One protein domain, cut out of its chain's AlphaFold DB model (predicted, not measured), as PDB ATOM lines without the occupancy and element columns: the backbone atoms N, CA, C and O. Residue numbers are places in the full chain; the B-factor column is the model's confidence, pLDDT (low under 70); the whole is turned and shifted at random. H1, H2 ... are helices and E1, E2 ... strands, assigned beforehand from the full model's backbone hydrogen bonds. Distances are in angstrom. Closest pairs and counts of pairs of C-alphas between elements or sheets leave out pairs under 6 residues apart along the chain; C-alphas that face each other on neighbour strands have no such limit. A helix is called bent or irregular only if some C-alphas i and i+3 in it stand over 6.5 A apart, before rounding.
ATOM      1  N   SER A 120     -33.749  32.833 -13.885       88.25
ATOM      2  CA  SER A 120     -34.332  32.197 -15.064       88.25
ATOM      3  C   SER A 120     -33.314  32.170 -16.194       88.25
ATOM      4  O   SER A 120     -32.520  33.090 -16.339       88.25
ATOM      5  N   GLU A 121     -33.319  31.118 -17.002       89.88
ATOM      6  CA  GLU A 121     -32.350  30.945 -18.081       89.88
ATOM      7  C   GLU A 121     -32.975  30.287 -19.306       89.88
ATOM      8  O   GLU A 121     -33.940  29.525 -19.198       89.88
ATOM      9  N   ILE A 122     -32.397  30.579 -20.467       90.19
ATOM     10  CA  ILE A 122     -32.746  29.979 -21.748       90.19
ATOM     11  C   ILE A 122     -31.470  29.708 -22.545       90.19
ATOM     12  O   ILE A 122     -30.552  30.529 -22.572       90.19
ATOM     13  N   THR A 123     -31.386  28.534 -23.169       90.50
ATOM     14  CA  THR A 123     -30.270  28.205 -24.062       90.50
ATOM     15  C   THR A 123     -30.511  28.776 -25.455       90.50
ATOM     16  O   THR A 123     -31.660  28.942 -25.862       90.50
ATOM     17  N   SER A 124     -29.450  29.007 -26.229       88.12
ATOM     18  CA  SER A 124     -29.567  29.452 -27.623       88.12
ATOM     19  C   SER A 124     -30.433  28.502 -28.459       88.12
ATOM     20  O   SER A 124     -31.231  28.965 -29.262       88.12
ATOM     21  N   TYR A 125     -30.341  27.189 -28.215       89.19
ATOM     22  CA  TYR A 125     -31.160  26.176 -28.889       89.19
ATOM     23  C   TYR A 125     -32.652  26.272 -28.532       89.19
ATOM     24  O   TYR A 125     -33.515  26.202 -29.413       89.19
ATOM     25  N   ASP A 126     -32.966  26.433 -27.242       89.56
ATOM     26  CA  ASP A 126     -34.351  26.594 -26.787       89.56
ATOM     27  C   ASP A 126     -34.942  27.919 -27.301       89.56
ATOM     28  O   ASP A 126     -36.122  27.971 -27.652       89.56
ATOM     29  N   LEU A 127     -34.118  28.968 -27.396       90.50
ATOM     30  CA  LEU A 127     -34.503  30.265 -27.946       90.50
ATOM     31  C   LEU A 127     -34.752  30.201 -29.460       90.50
ATOM     32  O   LEU A 127     -35.779  30.691 -29.918       90.50
ATOM     33  N   ASP A 128     -33.896  29.523 -30.230       90.88
ATOM     34  CA  ASP A 128     -34.110  29.303 -31.671       90.88
ATOM     35  C   ASP A 128     -35.398  28.514 -31.932       90.88
ATOM     36  O   ASP A 128     -36.203  28.853 -32.804       90.88
ATOM     37  N   SER A 129     -35.636  27.481 -31.120       90.31
ATOM     38  CA  SER A 129     -36.867  26.690 -31.176       90.31
ATOM     39  C   SER A 129     -38.105  27.534 -30.854       90.31
ATOM     40  O   SER A 129     -39.153  27.356 -31.481       90.31
ATOM     41  N   LEU A 130     -37.995  28.456 -29.892       89.81
ATOM     42  CA  LEU A 130     -39.057  29.394 -29.539       89.81
ATOM     43  C   LEU A 130     -39.342  30.370 -30.684       89.81
ATOM     44  O   LEU A 130     -40.503  30.534 -31.044       89.81
ATOM     45  N   ILE A 131     -38.311  30.967 -31.284       92.69
ATOM     46  CA  ILE A 131     -38.445  31.903 -32.412       92.69
ATOM     47  C   ILE A 131     -39.185  31.231 -33.569       92.69
ATOM     48  O   ILE A 131     -40.221  31.730 -34.005       92.69
ATOM     49  N   LEU A 132     -38.737  30.044 -33.991       91.00
ATOM     50  CA  LEU A 132     -39.394  29.278 -35.057       91.00
ATOM     51  C   LEU A 132     -40.844  28.916 -34.716       91.00
ATOM     52  O   LEU A 132     -41.695  28.849 -35.604       91.00
ATOM     53  N   HIS A 133     -41.135  28.646 -33.442       88.38
ATOM     54  CA  HIS A 133     -42.494  28.375 -32.995       88.38
ATOM     55  C   HIS A 133     -43.377  29.621 -33.092       88.38
ATOM     56  O   HIS A 133     -44.445  29.538 -33.692       88.38
ATOM     57  N   LEU A 134     -42.928  30.757 -32.549       90.12
ATOM     58  CA  LEU A 134     -43.677  32.015 -32.542       90.12
ATOM     59  C   LEU A 134     -43.871  32.563 -33.963       90.12
ATOM     60  O   LEU A 134     -44.965  33.006 -34.299       90.12
ATOM     61  N   GLN A 135     -42.869  32.422 -34.836       90.00
ATOM     62  CA  GLN A 135     -42.960  32.809 -36.246       90.00
ATOM     63  C   GLN A 135     -44.118  32.101 -36.967       90.00
ATOM     64  O   GLN A 135     -44.855  32.726 -37.728       90.00
ATOM     65  N   LYS A 136     -44.327  30.802 -36.702       88.25
ATOM     66  CA  LYS A 136     -45.425  30.016 -37.301       88.25
ATOM     67  C   LYS A 136     -46.816  30.473 -36.857       88.25
ATOM     68  O   LYS A 136     -47.791  30.136 -37.518       88.25
ATOM     69  N   GLN A 137     -46.914  31.209 -35.752       85.56
ATOM     70  CA  GLN A 137     -48.177  31.731 -35.221       85.56
ATOM     71  C   GLN A 137     -48.561  33.078 -35.851       85.56
ATOM     72  O   GLN A 137     -49.683  33.549 -35.660       85.56
ATOM     73  N   GLY A 138     -47.650  33.696 -36.612       84.06
ATOM     74  CA  GLY A 138     -47.895  34.944 -37.327       84.06
ATOM     75  C   GLY A 138     -48.330  36.077 -36.396       84.06
ATOM     76  O   GLY A 138     -47.727  36.315 -35.351       84.06
ATOM     77  N   THR A 139     -49.412  36.763 -36.763       84.38
ATOM     78  CA  THR A 139     -49.946  37.926 -36.030       84.38
ATOM     79  C   THR A 139     -50.403  37.606 -34.606       84.38
ATOM     80  O   THR A 139     -50.526  38.517 -33.794       84.38
ATOM     81  N   ARG A 140     -50.624  36.328 -34.270       83.06
ATOM     82  CA  ARG A 140     -51.040  35.898 -32.928       83.06
ATOM     83  C   ARG A 140     -49.928  36.020 -31.876       83.06
ATOM     84  O   ARG A 140     -50.226  36.060 -30.689       83.06
ATOM     85  N   ALA A 141     -48.665  36.045 -32.299       87.19
ATOM     86  CA  ALA A 141     -47.499  36.032 -31.410       87.19
ATOM     87  C   ALA A 141     -46.457  37.086 -31.788       87.19
ATOM     88  O   ALA A 141     -45.261  36.886 -31.563       87.19
ATOM     89  N   GLN A 142     -46.889  38.157 -32.453       93.19
ATOM     90  CA  GLN A 142     -45.977  39.097 -33.083       93.19
ATOM     91  C   GLN A 142     -45.035  39.735 -32.056       93.19
ATOM     92  O   GLN A 142     -43.825  39.770 -32.284       93.19
ATOM     93  N   LYS A 143     -45.554  40.186 -30.907       94.94
ATOM     94  CA  LYS A 143     -44.728  40.844 -29.885       94.94
ATOM     95  C   LYS A 143     -43.833  39.873 -29.136       94.94
ATOM     96  O   LYS A 143     -42.687  40.216 -28.850       94.94
ATOM     97  N   LEU A 144     -44.306  38.660 -28.862       93.50
ATOM     98  CA  LEU A 144     -43.454  37.613 -28.298       93.50
ATOM     99  C   LEU A 144     -42.321  37.229 -29.257       93.50
ATOM    100  O   LEU A 144     -41.203  36.989 -28.804       93.50
ATOM    101  N   HIS A 145     -42.591  37.172 -30.563       94.69
ATOM    102  CA  HIS A 145     -41.586  36.873 -31.583       94.69
ATOM    103  C   HIS A 145     -40.535  37.987 -31.683       94.69
ATOM    104  O   HIS A 145     -39.343  37.690 -31.644       94.69
ATOM    105  N   GLU A 146     -40.964  39.255 -31.735       95.56
ATOM    106  CA  GLU A 146     -40.074  40.429 -31.696       95.56
ATOM    107  C   GLU A 146     -39.170  40.394 -30.448       95.56
ATOM    108  O   GLU A 146     -37.949  40.478 -30.571       95.56
ATOM    109  N   LEU A 147     -39.738  40.149 -29.260       95.38
ATOM    110  CA  LEU A 147     -38.966  40.021 -28.020       95.38
ATOM    111  C   LEU A 147     -37.961  38.859 -28.065       95.38
ATOM    112  O   LEU A 147     -36.823  39.006 -27.622       95.38
ATOM    113  N   ALA A 148     -38.357  37.698 -28.590       93.75
ATOM    114  CA  ALA A 148     -37.469  36.541 -28.698       93.75
ATOM    115  C   ALA A 148     -36.274  36.813 -29.630       93.75
ATOM    116  O   ALA A 148     -35.162  36.383 -29.323       93.75
ATOM    117  N   LEU A 149     -36.479  37.561 -30.720       94.06
ATOM    118  CA  LEU A 149     -35.398  38.013 -31.601       94.06
ATOM    119  C   LEU A 149     -34.452  38.989 -30.887       94.06
ATOM    120  O   LEU A 149     -33.242  38.787 -30.923       94.06
ATOM    121  N   MET A 150     -34.978  39.971 -30.146       94.19
ATOM    122  CA  MET A 150     -34.134  40.888 -29.361       94.19
ATOM    123  C   MET A 150     -33.270  40.144 -28.331       94.19
ATOM    124  O   MET A 150     -32.107  40.481 -28.127       94.19
ATOM    125  N   LEU A 151     -33.816  39.099 -27.698       92.50
ATOM    126  CA  LEU A 151     -33.073  38.253 -26.757       92.50
ATOM    127  C   LEU A 151     -32.018  37.381 -27.449       92.50
ATOM    128  O   LEU A 151     -31.012  37.038 -26.827       92.50
ATOM    129  N   LYS A 152     -32.238  37.001 -28.713       90.12
ATOM    130  CA  LYS A 152     -31.280  36.218 -29.504       90.12
ATOM    131  C   LYS A 152     -30.050  37.043 -29.845       90.12
ATOM    132  O   LYS A 152     -28.934  36.538 -29.728       90.12
ATOM    133  N   ASP A 153     -30.277  38.308 -30.171       87.75
ATOM    134  CA  ASP A 153     -29.242  39.289 -30.478       87.75
ATOM    135  C   ASP A 153     -28.814  40.079 -29.229       87.75
ATOM    136  O   ASP A 153     -28.283  41.186 -29.328       87.75
ATOM    137  N   TYR A 154     -29.053  39.530 -28.032       89.44
ATOM    138  CA  TYR A 154     -28.745  40.213 -26.784       89.44
ATOM    139  C   TYR A 154     -27.261  40.587 -26.697       89.44
ATOM    140  O   TYR A 154     -26.355  39.753 -26.798       89.44
ATOM    141  N   THR A 155     -27.032  41.860 -26.400       84.94
ATOM    142  CA  THR A 155     -25.746  42.424 -26.011       84.94
ATOM    143  C   THR A 155     -25.963  43.278 -24.771       84.94
ATOM    144  O   THR A 155     -27.065  43.739 -24.498       84.94
ATOM    145  N   LYS A 156     -24.908  43.546 -24.001       83.00
ATOM    146  CA  LYS A 156     -25.061  44.400 -22.815       83.00
ATOM    147  C   LYS A 156     -25.588  45.807 -23.162       83.00
ATOM    148  O   LYS A 156     -26.230  46.439 -22.334       83.00
ATOM    149  N   ASP A 157     -25.359  46.267 -24.390       84.44
ATOM    150  CA  ASP A 157     -25.750  47.600 -24.847       84.44
ATOM    151  C   ASP A 157     -27.244  47.698 -25.220       84.44
ATOM    152  O   ASP A 157     -27.806  48.791 -25.168       84.44
ATOM    153  N   ASN A 158     -27.915  46.579 -25.538       86.56
ATOM    154  CA  ASN A 158     -29.349  46.556 -25.880       86.56
ATOM    155  C   ASN A 158     -30.269  46.127 -24.722       86.56
ATOM    156  O   ASN A 158     -31.479  45.993 -24.902       86.56
ATOM    157  N   GLU A 159     -29.730  45.973 -23.508       88.62
ATOM    158  CA  GLU A 159     -30.502  45.610 -22.313       88.62
ATOM    159  C   GLU A 159     -31.650  46.599 -22.040       88.62
ATOM    160  O   GLU A 159     -32.797  46.203 -21.824       88.62
ATOM    161  N   ILE A 160     -31.360  47.903 -22.128       89.38
ATOM    162  CA  ILE A 160     -32.350  48.972 -21.926       89.38
ATOM    163  C   ILE A 160     -33.447  48.908 -22.992       89.38
ATOM    164  O   ILE A 160     -34.617  49.145 -22.687       89.38
ATOM    165  N   GLU A 161     -33.092  48.568 -24.229       92.12
ATOM    166  CA  GLU A 161     -34.045  48.445 -25.332       92.12
ATOM    167  C   GLU A 161     -35.032  47.304 -25.072       92.12
ATOM    168  O   GLU A 161     -36.240  47.498 -25.199       92.12
ATOM    169  N   ILE A 162     -34.542  46.147 -24.614       92.25
ATOM    170  CA  ILE A 162     -35.374  44.994 -24.244       92.25
ATOM    171  C   ILE A 162     -36.335  45.359 -23.107       92.25
ATOM    172  O   ILE A 162     -37.537  45.094 -23.196       92.25
ATOM    173  N   ILE A 163     -35.831  45.996 -22.046       91.19
ATOM    174  CA  ILE A 163     -36.650  46.424 -20.901       91.19
ATOM    175  C   ILE A 163     -37.719  47.431 -21.350       91.19
ATOM    176  O   ILE A 163     -38.891  47.314 -20.978       91.19
ATOM    177  N   THR A 164     -37.336  48.395 -22.189       92.38
ATOM    178  CA  THR A 164     -38.243  49.416 -22.731       92.38
ATOM    179  C   THR A 164     -39.314  48.782 -23.613       92.38
ATOM    180  O   THR A 164     -40.496  49.084 -23.456       92.38
ATOM    181  N   PHE A 165     -38.931  47.851 -24.488       95.25
ATOM    182  CA  PHE A 165     -39.857  47.112 -25.340       95.25
ATOM    183  C   PHE A 165     -40.904  46.367 -24.511       95.25
ATOM    184  O   PHE A 165     -42.099  46.475 -24.795       95.25
ATOM    185  N   ILE A 166     -40.476  45.653 -23.465       94.06
ATOM    186  CA  ILE A 166     -41.388  44.930 -22.569       94.06
ATOM    187  C   ILE A 166     -42.343  45.902 -21.877       94.06
ATOM    188  O   ILE A 166     -43.548  45.662 -21.868       94.06
ATOM    189  N   THR A 167     -41.823  47.012 -21.352       91.25
ATOM    190  CA  THR A 167     -42.618  48.016 -20.631       91.25
ATOM    191  C   THR A 167     -43.688  48.643 -21.530       91.25
ATOM    192  O   THR A 167     -44.848  48.750 -21.137       91.25
ATOM    193  N   LEU A 168     -43.331  49.009 -22.767       94.06
ATOM    194  CA  LEU A 168     -44.257  49.630 -23.722       94.06
ATOM    195  C   LEU A 168     -45.302  48.650 -24.276       94.06
ATOM    196  O   LEU A 168     -46.399  49.069 -24.643       94.06
ATOM    197  N   ASN A 169     -44.982  47.353 -24.340       94.50
ATOM    198  CA  ASN A 169     -45.842  46.332 -24.948       94.50
ATOM    199  C   ASN A 169     -46.463  45.359 -23.927       94.50
ATOM    200  O   ASN A 169     -47.044  44.350 -24.332       94.50
ATOM    201  N   ASP A 170     -46.389  45.644 -22.624       90.44
ATOM    202  CA  ASP A 170     -46.768  44.722 -21.543       90.44
ATOM    203  C   ASP A 170     -48.158  44.084 -21.733       90.44
ATOM    204  O   ASP A 170     -48.316  42.861 -21.718       90.44
ATOM    205  N   GLY A 171     -49.176  44.908 -21.998       89.25
ATOM    206  CA  GLY A 171     -50.548  44.436 -22.188       89.25
ATOM    207  C   GLY A 171     -50.748  43.566 -23.437       89.25
ATOM    208  O   GLY A 171     -51.654  42.733 -23.464       89.25
ATOM    209  N   GLN A 172     -49.938  43.735 -24.487       91.94
ATOM    210  CA  GLN A 172     -49.959  42.846 -25.660       91.94
ATOM    211  C   GLN A 172     -49.213  41.546 -25.357       91.94
ATOM    212  O   GLN A 172     -49.788  40.471 -25.516       91.94
ATOM    213  N   LEU A 173     -48.000  41.639 -24.807       91.75
ATOM    214  CA  LEU A 173     -47.172  40.490 -24.433       91.75
ATOM    215  C   LEU A 173     -47.893  39.539 -23.468       91.75
ATOM    216  O   LEU A 173     -47.903  38.329 -23.688       91.75
ATOM    217  N   LYS A 174     -48.560  40.070 -22.433       87.31
ATOM    218  CA  LYS A 174     -49.353  39.265 -21.487       87.31
ATOM    219  C   LYS A 174     -50.521  38.546 -22.161       87.31
ATOM    220  O   LYS A 174     -50.773  37.386 -21.839       87.31
ATOM    221  N   ARG A 175     -51.218  39.207 -23.095       87.44
ATOM    222  CA  ARG A 175     -52.335  38.604 -23.842       87.44
ATOM    223  C   ARG A 175     -51.860  37.481 -24.756       87.44
ATOM    224  O   ARG A 175     -52.434  36.397 -24.707       87.44
ATOM    225  N   GLU A 176     -50.810  37.717 -25.540       89.00
ATOM    226  CA  GLU A 176     -50.221  36.688 -26.406       89.00
ATOM    227  C   GLU A 176     -49.746  35.490 -25.570       89.00
ATOM    228  O   GLU A 176     -50.075  34.344 -25.871       89.00
ATOM    229  N   LEU A 177     -49.053  35.738 -24.452       84.56
ATOM    230  CA  LEU A 177     -48.555  34.684 -23.566       84.56
ATOM    231  C   LEU A 177     -49.694  33.848 -22.960       84.56
ATOM    232  O   LEU A 177     -49.605  32.621 -22.931       84.56
ATOM    233  N   GLN A 178     -50.767  34.491 -22.487       79.31
ATOM    234  CA  GLN A 178     -51.932  33.789 -21.937       79.31
ATOM    235  C   GLN A 178     -52.577  32.862 -22.966       79.31
ATOM    236  O   GLN A 178     -52.887  31.724 -22.626       79.31
ATOM    237  N   GLN A 179     -52.703  33.297 -24.222       79.81
ATOM    238  CA  GLN A 179     -53.240  32.452 -25.291       79.81
ATOM    239  C   GLN A 179     -52.424  31.162 -25.473       79.81
ATOM    240  O   GLN A 179     -53.001  30.084 -25.580       79.81
ATOM    241  N   PHE A 180     -51.090  31.240 -25.423       75.19
ATOM    242  CA  PHE A 180     -50.234  30.049 -25.507       75.19
ATOM    243  C   PHE A 180     -50.305  29.148 -24.274       75.19
ATOM    244  O   PHE A 180     -50.161  27.930 -24.396       75.19
ATOM    245  N   LEU A 181     -50.502  29.725 -23.088       67.06
ATOM    246  CA  LEU A 181     -50.634  28.959 -21.848       67.06
ATOM    247  C   LEU A 181     -51.981  28.226 -21.762       67.06
ATOM    248  O   LEU A 181     -52.029  27.132 -21.202       67.06
ATOM    249  N   THR A 182     -53.050  28.789 -22.332       66.44
ATOM    250  CA  THR A 182     -54.379  28.157 -22.392       66.44
ATOM    251  C   THR A 182     -54.442  27.034 -23.431       66.44
ATOM    252  O   THR A 182     -55.029  25.991 -23.156       66.44
ATOM    253  N   ASP A 183     -53.789  27.189 -24.585       60.12
ATOM    254  CA  ASP A 183     -53.839  26.199 -25.673       60.12
ATOM    255  C   ASP A 183     -53.024  24.916 -25.391       60.12
ATOM    256  O   ASP A 183     -53.309  23.859 -25.952       60.12
ATOM    257  N   ASN A 184     -52.012  24.975 -24.513       55.72
ATOM    258  CA  ASN A 184     -51.059  23.876 -24.273       55.72
ATOM    259  C   ASN A 184     -51.386  22.979 -23.063       55.72
ATOM    260  O   ASN A 184     -50.562  22.157 -22.662       55.72
ATOM    261  N   THR A 185     -52.581  23.067 -22.468       48.38
ATOM    262  CA  THR A 185     -52.930  22.318 -21.241       48.38
ATOM    263  C   THR A 185     -53.067  20.787 -21.399       48.38
ATOM    264  O   THR A 185     -53.515  20.133 -20.457       48.38
ATOM    265  N   GLY A 186     -52.697  20.192 -22.544       42.78
ATOM    266  CA  GLY A 186     -53.006  18.787 -22.861       42.78
ATOM    267  C   GLY A 186     -51.931  17.918 -23.529       42.78
ATOM    268  O   GLY A 186     -52.188  16.728 -23.699       42.78
ATOM    269  N   THR A 187     -50.751  18.417 -23.912       38.56
ATOM    270  CA  THR A 187     -49.785  17.615 -24.699       38.56
ATOM    271  C   THR A 187     -48.332  17.792 -24.255       38.56
ATOM    272  O   THR A 187     -47.957  18.761 -23.605       38.56
ATOM    273  N   SER A 188     -47.519  16.774 -24.550       41.78
ATOM    274  CA  SER A 188     -46.116  16.607 -24.148       41.78
ATOM    275  C   SER A 188     -45.273  17.883 -24.230       41.78
ATOM    276  O   SER A 188     -45.320  18.586 -25.234       41.78
ATOM    277  N   VAL A 189     -44.448  18.117 -23.202       48.12
ATOM    278  CA  VAL A 189     -43.560  19.281 -23.037       48.12
ATOM    279  C   VAL A 189     -42.692  19.505 -24.284       48.12
ATOM    280  O   VAL A 189     -41.672  18.843 -24.472       48.12
ATOM    281  N   LEU A 190     -43.086  20.453 -25.136       53.34
ATOM    282  CA  LEU A 190     -42.286  20.903 -26.275       53.34
ATOM    283  C   LEU A 190     -41.139  21.816 -25.791       53.34
ATOM    284  O   LEU A 190     -41.316  22.540 -24.807       53.34
ATOM    285  N   PRO A 191     -39.979  21.861 -26.477       52.53
ATOM    286  CA  PRO A 191     -38.894  22.806 -26.174       52.53
ATOM    287  C   PRO A 191     -39.352  24.275 -26.095       52.53
ATOM    288  O   PRO A 191     -38.886  25.027 -25.239       52.53
ATOM    289  N   SER A 192     -40.353  24.661 -26.897       58.88
ATOM    290  CA  SER A 192     -40.986  25.988 -26.865       58.88
ATOM    291  C   SER A 192     -41.615  26.338 -25.510       58.88
ATOM    292  O   SER A 192     -41.687  27.513 -25.153       58.88
ATOM    293  N   HIS A 193     -42.004  25.347 -24.705       69.50
ATOM    294  CA  HIS A 193     -42.615  25.562 -23.394       69.50
ATOM    295  C   HIS A 193     -41.615  26.113 -22.364       69.50
ATOM    296  O   HIS A 193     -41.997  26.884 -21.481       69.50
ATOM    297  N   LYS A 194     -40.323  25.765 -22.490       72.62
ATOM    298  CA  LYS A 194     -39.249  26.377 -21.687       72.62
ATOM    299  C   LYS A 194     -39.027  27.831 -22.091       72.62
ATOM    300  O   LYS A 194     -38.898  28.685 -21.220       72.62
ATOM    301  N   GLY A 195     -39.040  28.100 -23.396       82.56
ATOM    302  CA  GLY A 195     -38.915  29.449 -23.938       82.56
ATOM    303  C   GLY A 195     -40.044  30.378 -23.486       82.56
ATOM    304  O   GLY A 195     -39.785  31.458 -22.963       82.56
ATOM    305  N   LEU A 196     -41.296  29.920 -23.577       83.06
ATOM    306  CA  LEU A 196     -42.461  30.663 -23.085       83.06
ATOM    307  C   LEU A 196     -42.401  30.908 -21.571       83.06
ATOM    308  O   LEU A 196     -42.716  32.006 -21.111       83.06
ATOM    309  N   ALA A 197     -41.952  29.924 -20.785       81.06
ATOM    310  CA  ALA A 197     -41.757  30.101 -19.345       81.06
ATOM    311  C   ALA A 197     -40.664  31.139 -19.027       81.06
ATOM    312  O   ALA A 197     -40.820  31.921 -18.087       81.06
ATOM    313  N   PHE A 198     -39.582  31.174 -19.810       86.81
ATOM    314  CA  PHE A 198     -38.545  32.197 -19.692       86.81
ATOM    315  C   PHE A 198     -39.097  33.596 -20.002       86.81
ATOM    316  O   PHE A 198     -38.940  34.491 -19.171       86.81
ATOM    317  N   LEU A 199     -39.807  33.770 -21.128       89.12
ATOM    318  CA  LEU A 199     -40.431  35.052 -21.489       89.12
ATOM    319  C   LEU A 199     -41.426  35.517 -20.423       89.12
ATOM    320  O   LEU A 199     -41.393  36.674 -20.015       89.12
ATOM    321  N   SER A 200     -42.264  34.609 -19.920       85.12
ATOM    322  CA  SER A 200     -43.213  34.891 -18.839       85.12
ATOM    323  C   SER A 200     -42.529  35.483 -17.606       85.12
ATOM    324  O   SER A 200     -42.980  36.497 -17.072       85.12
ATOM    325  N   ARG A 201     -41.417  34.876 -17.173       83.81
ATOM    326  CA  ARG A 201     -40.643  35.348 -16.019       83.81
ATOM    327  C   ARG A 201     -39.953  36.673 -16.291       83.81
ATOM    328  O   ARG A 201     -39.969  37.526 -15.415       83.81
ATOM    329  N   LEU A 202     -39.386  36.854 -17.483       88.94
ATOM    330  CA  LEU A 202     -38.757  38.108 -17.886       88.94
ATOM    331  C   LEU A 202     -39.765  39.267 -17.868       88.94
ATOM    332  O   LEU A 202     -39.511  40.288 -17.236       88.94
ATOM    333  N   ILE A 203     -40.931  39.079 -18.493       88.25
ATOM    334  CA  ILE A 203     -42.013  40.073 -18.516       88.25
ATOM    335  C   ILE A 203     -42.465  40.399 -17.089       88.25
ATOM    336  O   ILE A 203     -42.624  41.566 -16.736       88.25
ATOM    337  N   LEU A 204     -42.661  39.385 -16.241       81.56
ATOM    338  CA  LEU A 204     -43.041  39.602 -14.844       81.56
ATOM    339  C   LEU A 204     -41.968  40.379 -14.070       81.56
ATOM    340  O   LEU A 204     -42.298  41.296 -13.319       81.56
ATOM    341  N   ALA A 205     -40.698  40.026 -14.254       82.75
ATOM    342  CA  ALA A 205     -39.589  40.649 -13.548       82.75
ATOM    343  C   ALA A 205     -39.456  42.139 -13.905       82.75
ATOM    344  O   ALA A 205     -39.399  42.966 -12.999       82.75
ATOM    345  N   VAL A 206     -39.543  42.493 -15.196       86.38
ATOM    346  CA  VAL A 206     -39.522  43.899 -15.658       86.38
ATOM    347  C   VAL A 206     -40.643  44.715 -15.012       86.38
ATOM    348  O   VAL A 206     -40.427  45.840 -14.575       86.38
ATOM    349  N   ASN A 207     -41.831  44.128 -14.878       77.50
ATOM    350  CA  ASN A 207     -43.001  44.818 -14.339       77.50
ATOM    351  C   ASN A 207     -43.036  44.935 -12.809       77.50
ATOM    352  O   ASN A 207     -43.899  45.630 -12.276       77.50
ATOM    353  N   THR A 208     -42.174  44.224 -12.074       70.62
ATOM    354  CA  THR A 208     -42.243  44.176 -10.600       70.62
ATOM    355  C   THR A 208     -41.271  45.126  -9.892       70.62
ATOM    356  O   THR A 208     -41.064  44.980  -8.688       70.62
ATOM    357  N   ASN A 209     -40.738  46.138 -10.597       58.53
ATOM    358  CA  ASN A 209     -39.843  47.191 -10.078       58.53
ATOM    359  C   ASN A 209     -38.579  46.674  -9.350       58.53
ATOM    360  O   ASN A 209     -37.974  47.403  -8.563       58.53
ATOM    361  N   GLY A 210     -38.177  45.423  -9.590       64.06
ATOM    362  CA  GLY A 210     -36.907  44.874  -9.112       64.06
ATOM    363  C   GLY A 210     -35.743  45.288 -10.012       64.06
ATOM    364  O   GLY A 210     -35.934  45.548 -11.202       64.06
ATOM    365  N   SER A 211     -34.525  45.333  -9.467       82.31
ATOM    366  CA  SER A 211     -33.329  45.443 -10.307       82.31
ATOM    367  C   SER A 211     -33.147  44.140 -11.084       82.31
ATOM    368  O   SER A 211     -33.208  43.052 -10.517       82.31
ATOM    369  N   LEU A 212     -32.949  44.242 -12.395       88.62
ATOM    370  CA  LEU A 212     -32.726  43.095 -13.268       88.62
ATOM    371  C   LEU A 212     -31.258  43.015 -13.653       88.62
ATOM    372  O   LEU A 212     -30.647  44.024 -13.987       88.62
ATOM    373  N   HIS A 213     -30.712  41.805 -13.630       90.19
ATOM    374  CA  HIS A 213     -29.350  41.536 -14.066       90.19
ATOM    375  C   HIS A 213     -29.362  40.514 -15.195       90.19
ATOM    376  O   HIS A 213     -29.836  39.386 -15.014       90.19
ATOM    377  N   PHE A 214     -28.813  40.900 -16.344       90.62
ATOM    378  CA  PHE A 214     -28.688  40.039 -17.513       90.62
ATOM    379  C   PHE A 214     -27.261  39.505 -17.644       90.62
ATOM    380  O   PHE A 214     -26.273  40.242 -17.628       90.62
ATOM    381  N   TYR A 215     -27.158  38.196 -17.838       89.50
ATOM    382  CA  TYR A 215     -25.908  37.487 -18.059       89.50
ATOM    383  C   TYR A 215     -26.013  36.653 -19.322       89.50
ATOM    384  O   TYR A 215     -26.930  35.848 -19.456       89.50
ATOM    385  N   SER A 216     -25.043  36.787 -20.221       84.19
ATOM    386  CA  SER A 216     -24.939  35.925 -21.393       84.19
ATOM    387  C   SER A 216     -23.601  35.199 -21.440       84.19
ATOM    388  O   SER A 216     -22.550  35.743 -21.092       84.19
ATOM    389  N   ASP A 217     -23.656  33.945 -21.878       79.12
ATOM    390  CA  ASP A 217     -22.510  33.200 -22.386       79.12
ATOM    391  C   ASP A 217     -22.794  32.736 -23.825       79.12
ATOM    392  O   ASP A 217     -23.878  32.972 -24.355       79.12
ATOM    393  N   PHE A 218     -21.824  32.085 -24.480       69.38
ATOM    394  CA  PHE A 218     -21.933  31.684 -25.891       69.38
ATOM    395  C   PHE A 218     -23.210  30.898 -26.242       69.38
ATOM    396  O   PHE A 218     -23.614  30.908 -27.403       69.38
ATOM    397  N   ASN A 219     -23.835  30.212 -25.279       83.00
ATOM    398  CA  ASN A 219     -24.969  29.323 -25.528       83.00
ATOM    399  C   ASN A 219     -26.185  29.602 -24.634       83.00
ATOM    400  O   ASN A 219     -27.119  28.789 -24.632       83.00
ATOM    401  N   ARG A 220     -26.187  30.677 -23.840       88.62
ATOM    402  CA  ARG A 220     -27.214  30.903 -22.820       88.62
ATOM    403  C   ARG A 220     -27.408  32.376 -22.504       88.62
ATOM    404  O   ARG A 220     -26.444  33.122 -22.359       88.62
ATOM    405  N   LEU A 221     -28.666  32.736 -22.273       90.31
ATOM    406  CA  LEU A 221     -29.063  33.961 -21.596       90.31
ATOM    407  C   LEU A 221     -29.659  33.607 -20.232       90.31
ATOM    408  O   LEU A 221     -30.506  32.718 -20.119       90.31
ATOM    409  N   LYS A 222     -29.216  34.303 -19.192       91.50
ATOM    410  CA  LYS A 222     -29.681  34.148 -17.819       91.50
ATOM    411  C   LYS A 222     -30.071  35.506 -17.258       91.50
ATOM    412  O   LYS A 222     -29.349  36.482 -17.427       91.50
ATOM    413  N   ILE A 223     -31.194  35.535 -16.560       91.00
ATOM    414  CA  ILE A 223     -31.684  36.696 -15.829       91.00
ATOM    415  C   ILE A 223     -31.735  36.380 -14.339       91.00
ATOM    416  O   ILE A 223     -32.097  35.268 -13.935       91.00
ATOM    417  N   VAL A 224     -31.366  37.367 -13.535       91.81
ATOM    418  CA  VAL A 224     -31.506  37.351 -12.080       91.81
ATOM    419  C   VAL A 224     -32.316  38.581 -11.695       91.81
ATOM    420  O   VAL A 224     -31.931  39.700 -12.030       91.81
ATOM    421  N   SER A 225     -33.455  38.362 -11.042       89.25
ATOM    422  CA  SER A 225     -34.344  39.437 -10.593       89.25
ATOM    423  C   SER A 225     -34.089  39.716  -9.121       89.25
ATOM    424  O   SER A 225     -34.351  38.848  -8.298       89.25
ATOM    425  N   ASP A 226     -33.593  40.900  -8.771       89.31
ATOM    426  CA  ASP A 226     -33.453  41.331  -7.381       89.31
ATOM    427  C   ASP A 226     -34.818  41.751  -6.826       89.31
ATOM    428  O   ASP A 226     -35.367  42.800  -7.172       89.31
ATOM    429  N   GLU A 227     -35.367  40.914  -5.950       86.12
ATOM    430  CA  GLU A 227     -36.631  41.160  -5.264       86.12
ATOM    431  C   GLU A 227     -36.436  41.605  -3.805       86.12
ATOM    432  O   GLU A 227     -37.414  41.707  -3.063       86.12
TER     433      GLU A 227
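Overview. This is residues 120 to 227 of the 567 residues of an uncharacterized protein of Methanoregula sp. PtaB.Bin085 (UniProt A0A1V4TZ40). A small three-stranded antiparallel sheet packs with one face on H4, the helix nearest the middle of the domain. H4 also crosses a curved row of H1, H2 and H3a, and H3b, the second arm of the bent helix H3, turns back beside H4. The printed part has 108 residues, with four named helices and three named strands in the order E1 H1 H2 H3 H4 E2 E3; the sheet's order is E1 E3 E2, and the class is mostly helix. It is compact, with a radius of gyration of the C-alphas of 13.0 A, and rounded, with spans of 35 by 30 by 24 A.

Arrangement. The inner strand E3, residues 220 to 226, forms a hairpin with edge strand E2, residues 211 to 217; N 215 and O 222 are 2.8 A apart, within hydrogen-bond range. On its other side is edge strand E1, residues 120 to 123, antiparallel to it, with N 122 and O 221 at 2.9 A. H4, residues 191 to 207, lies over E1 and E3 at a height over the sheet of 8.8 A, slantwise to the strands, at 40 degrees to E1 on the local plane. H1, residues 124 to 135, is on the same face, giving two layers, helices on one face of a sheet. H4 touches H1 with residues 191 to 196 alone, about perpendicular at 89 degrees; the closest C-alphas, of Leu 130 and Ser 192, are 4.7 A apart. H1 and H2, residues 138 to 152, form a helical hairpin at a shallow tilt of 23 degrees, closest at the C-alphas of Leu 134 and His 145, 5.4 A. H3, residues 156 to 183, was assigned as one helix by its hydrogen bonds but is bent, with C-alphas 168 and 171 8.3 A apart; its arms H3a, residues 156 to 168, and H3b, residues 171 to 183, stand at 84 degrees. H2 and H3a form a helical hairpin at a shallow tilt of 27 degrees, closest at the C-alphas of Met 150 and Ile 162, 6.7 A. H3b and H4 form another, at a shallow tilt of 33 degrees, only just short of steep, closest at the C-alphas of Leu 177 and Ser 200, 7.1 A. H3b is apart from H1. Each O i to N i+4 pair is within hydrogen-bond range in H1; the counts are 8 of 11 in H2, 7 of 9 in H3a, 8 of 9 in H3b and 12 of 13 in H4.

Along the chain. E1 begins at C-alpha 120, (-34.332, 32.197, -15.064), and E3 ends at C-alpha 226, (-33.453, 41.331, -7.381). H4 measures 25.3 A, E2 20.3 A and H3a 19.9 A from first to last C-alpha.

Size, cuts and confidence. The C-alphas farthest apart, of Asp 157 and Gly 186, are 39.7 A apart. The printed part has no cut and no long link. Confidence is under 70 at residues 181 to 193, 209 to 210 and 218.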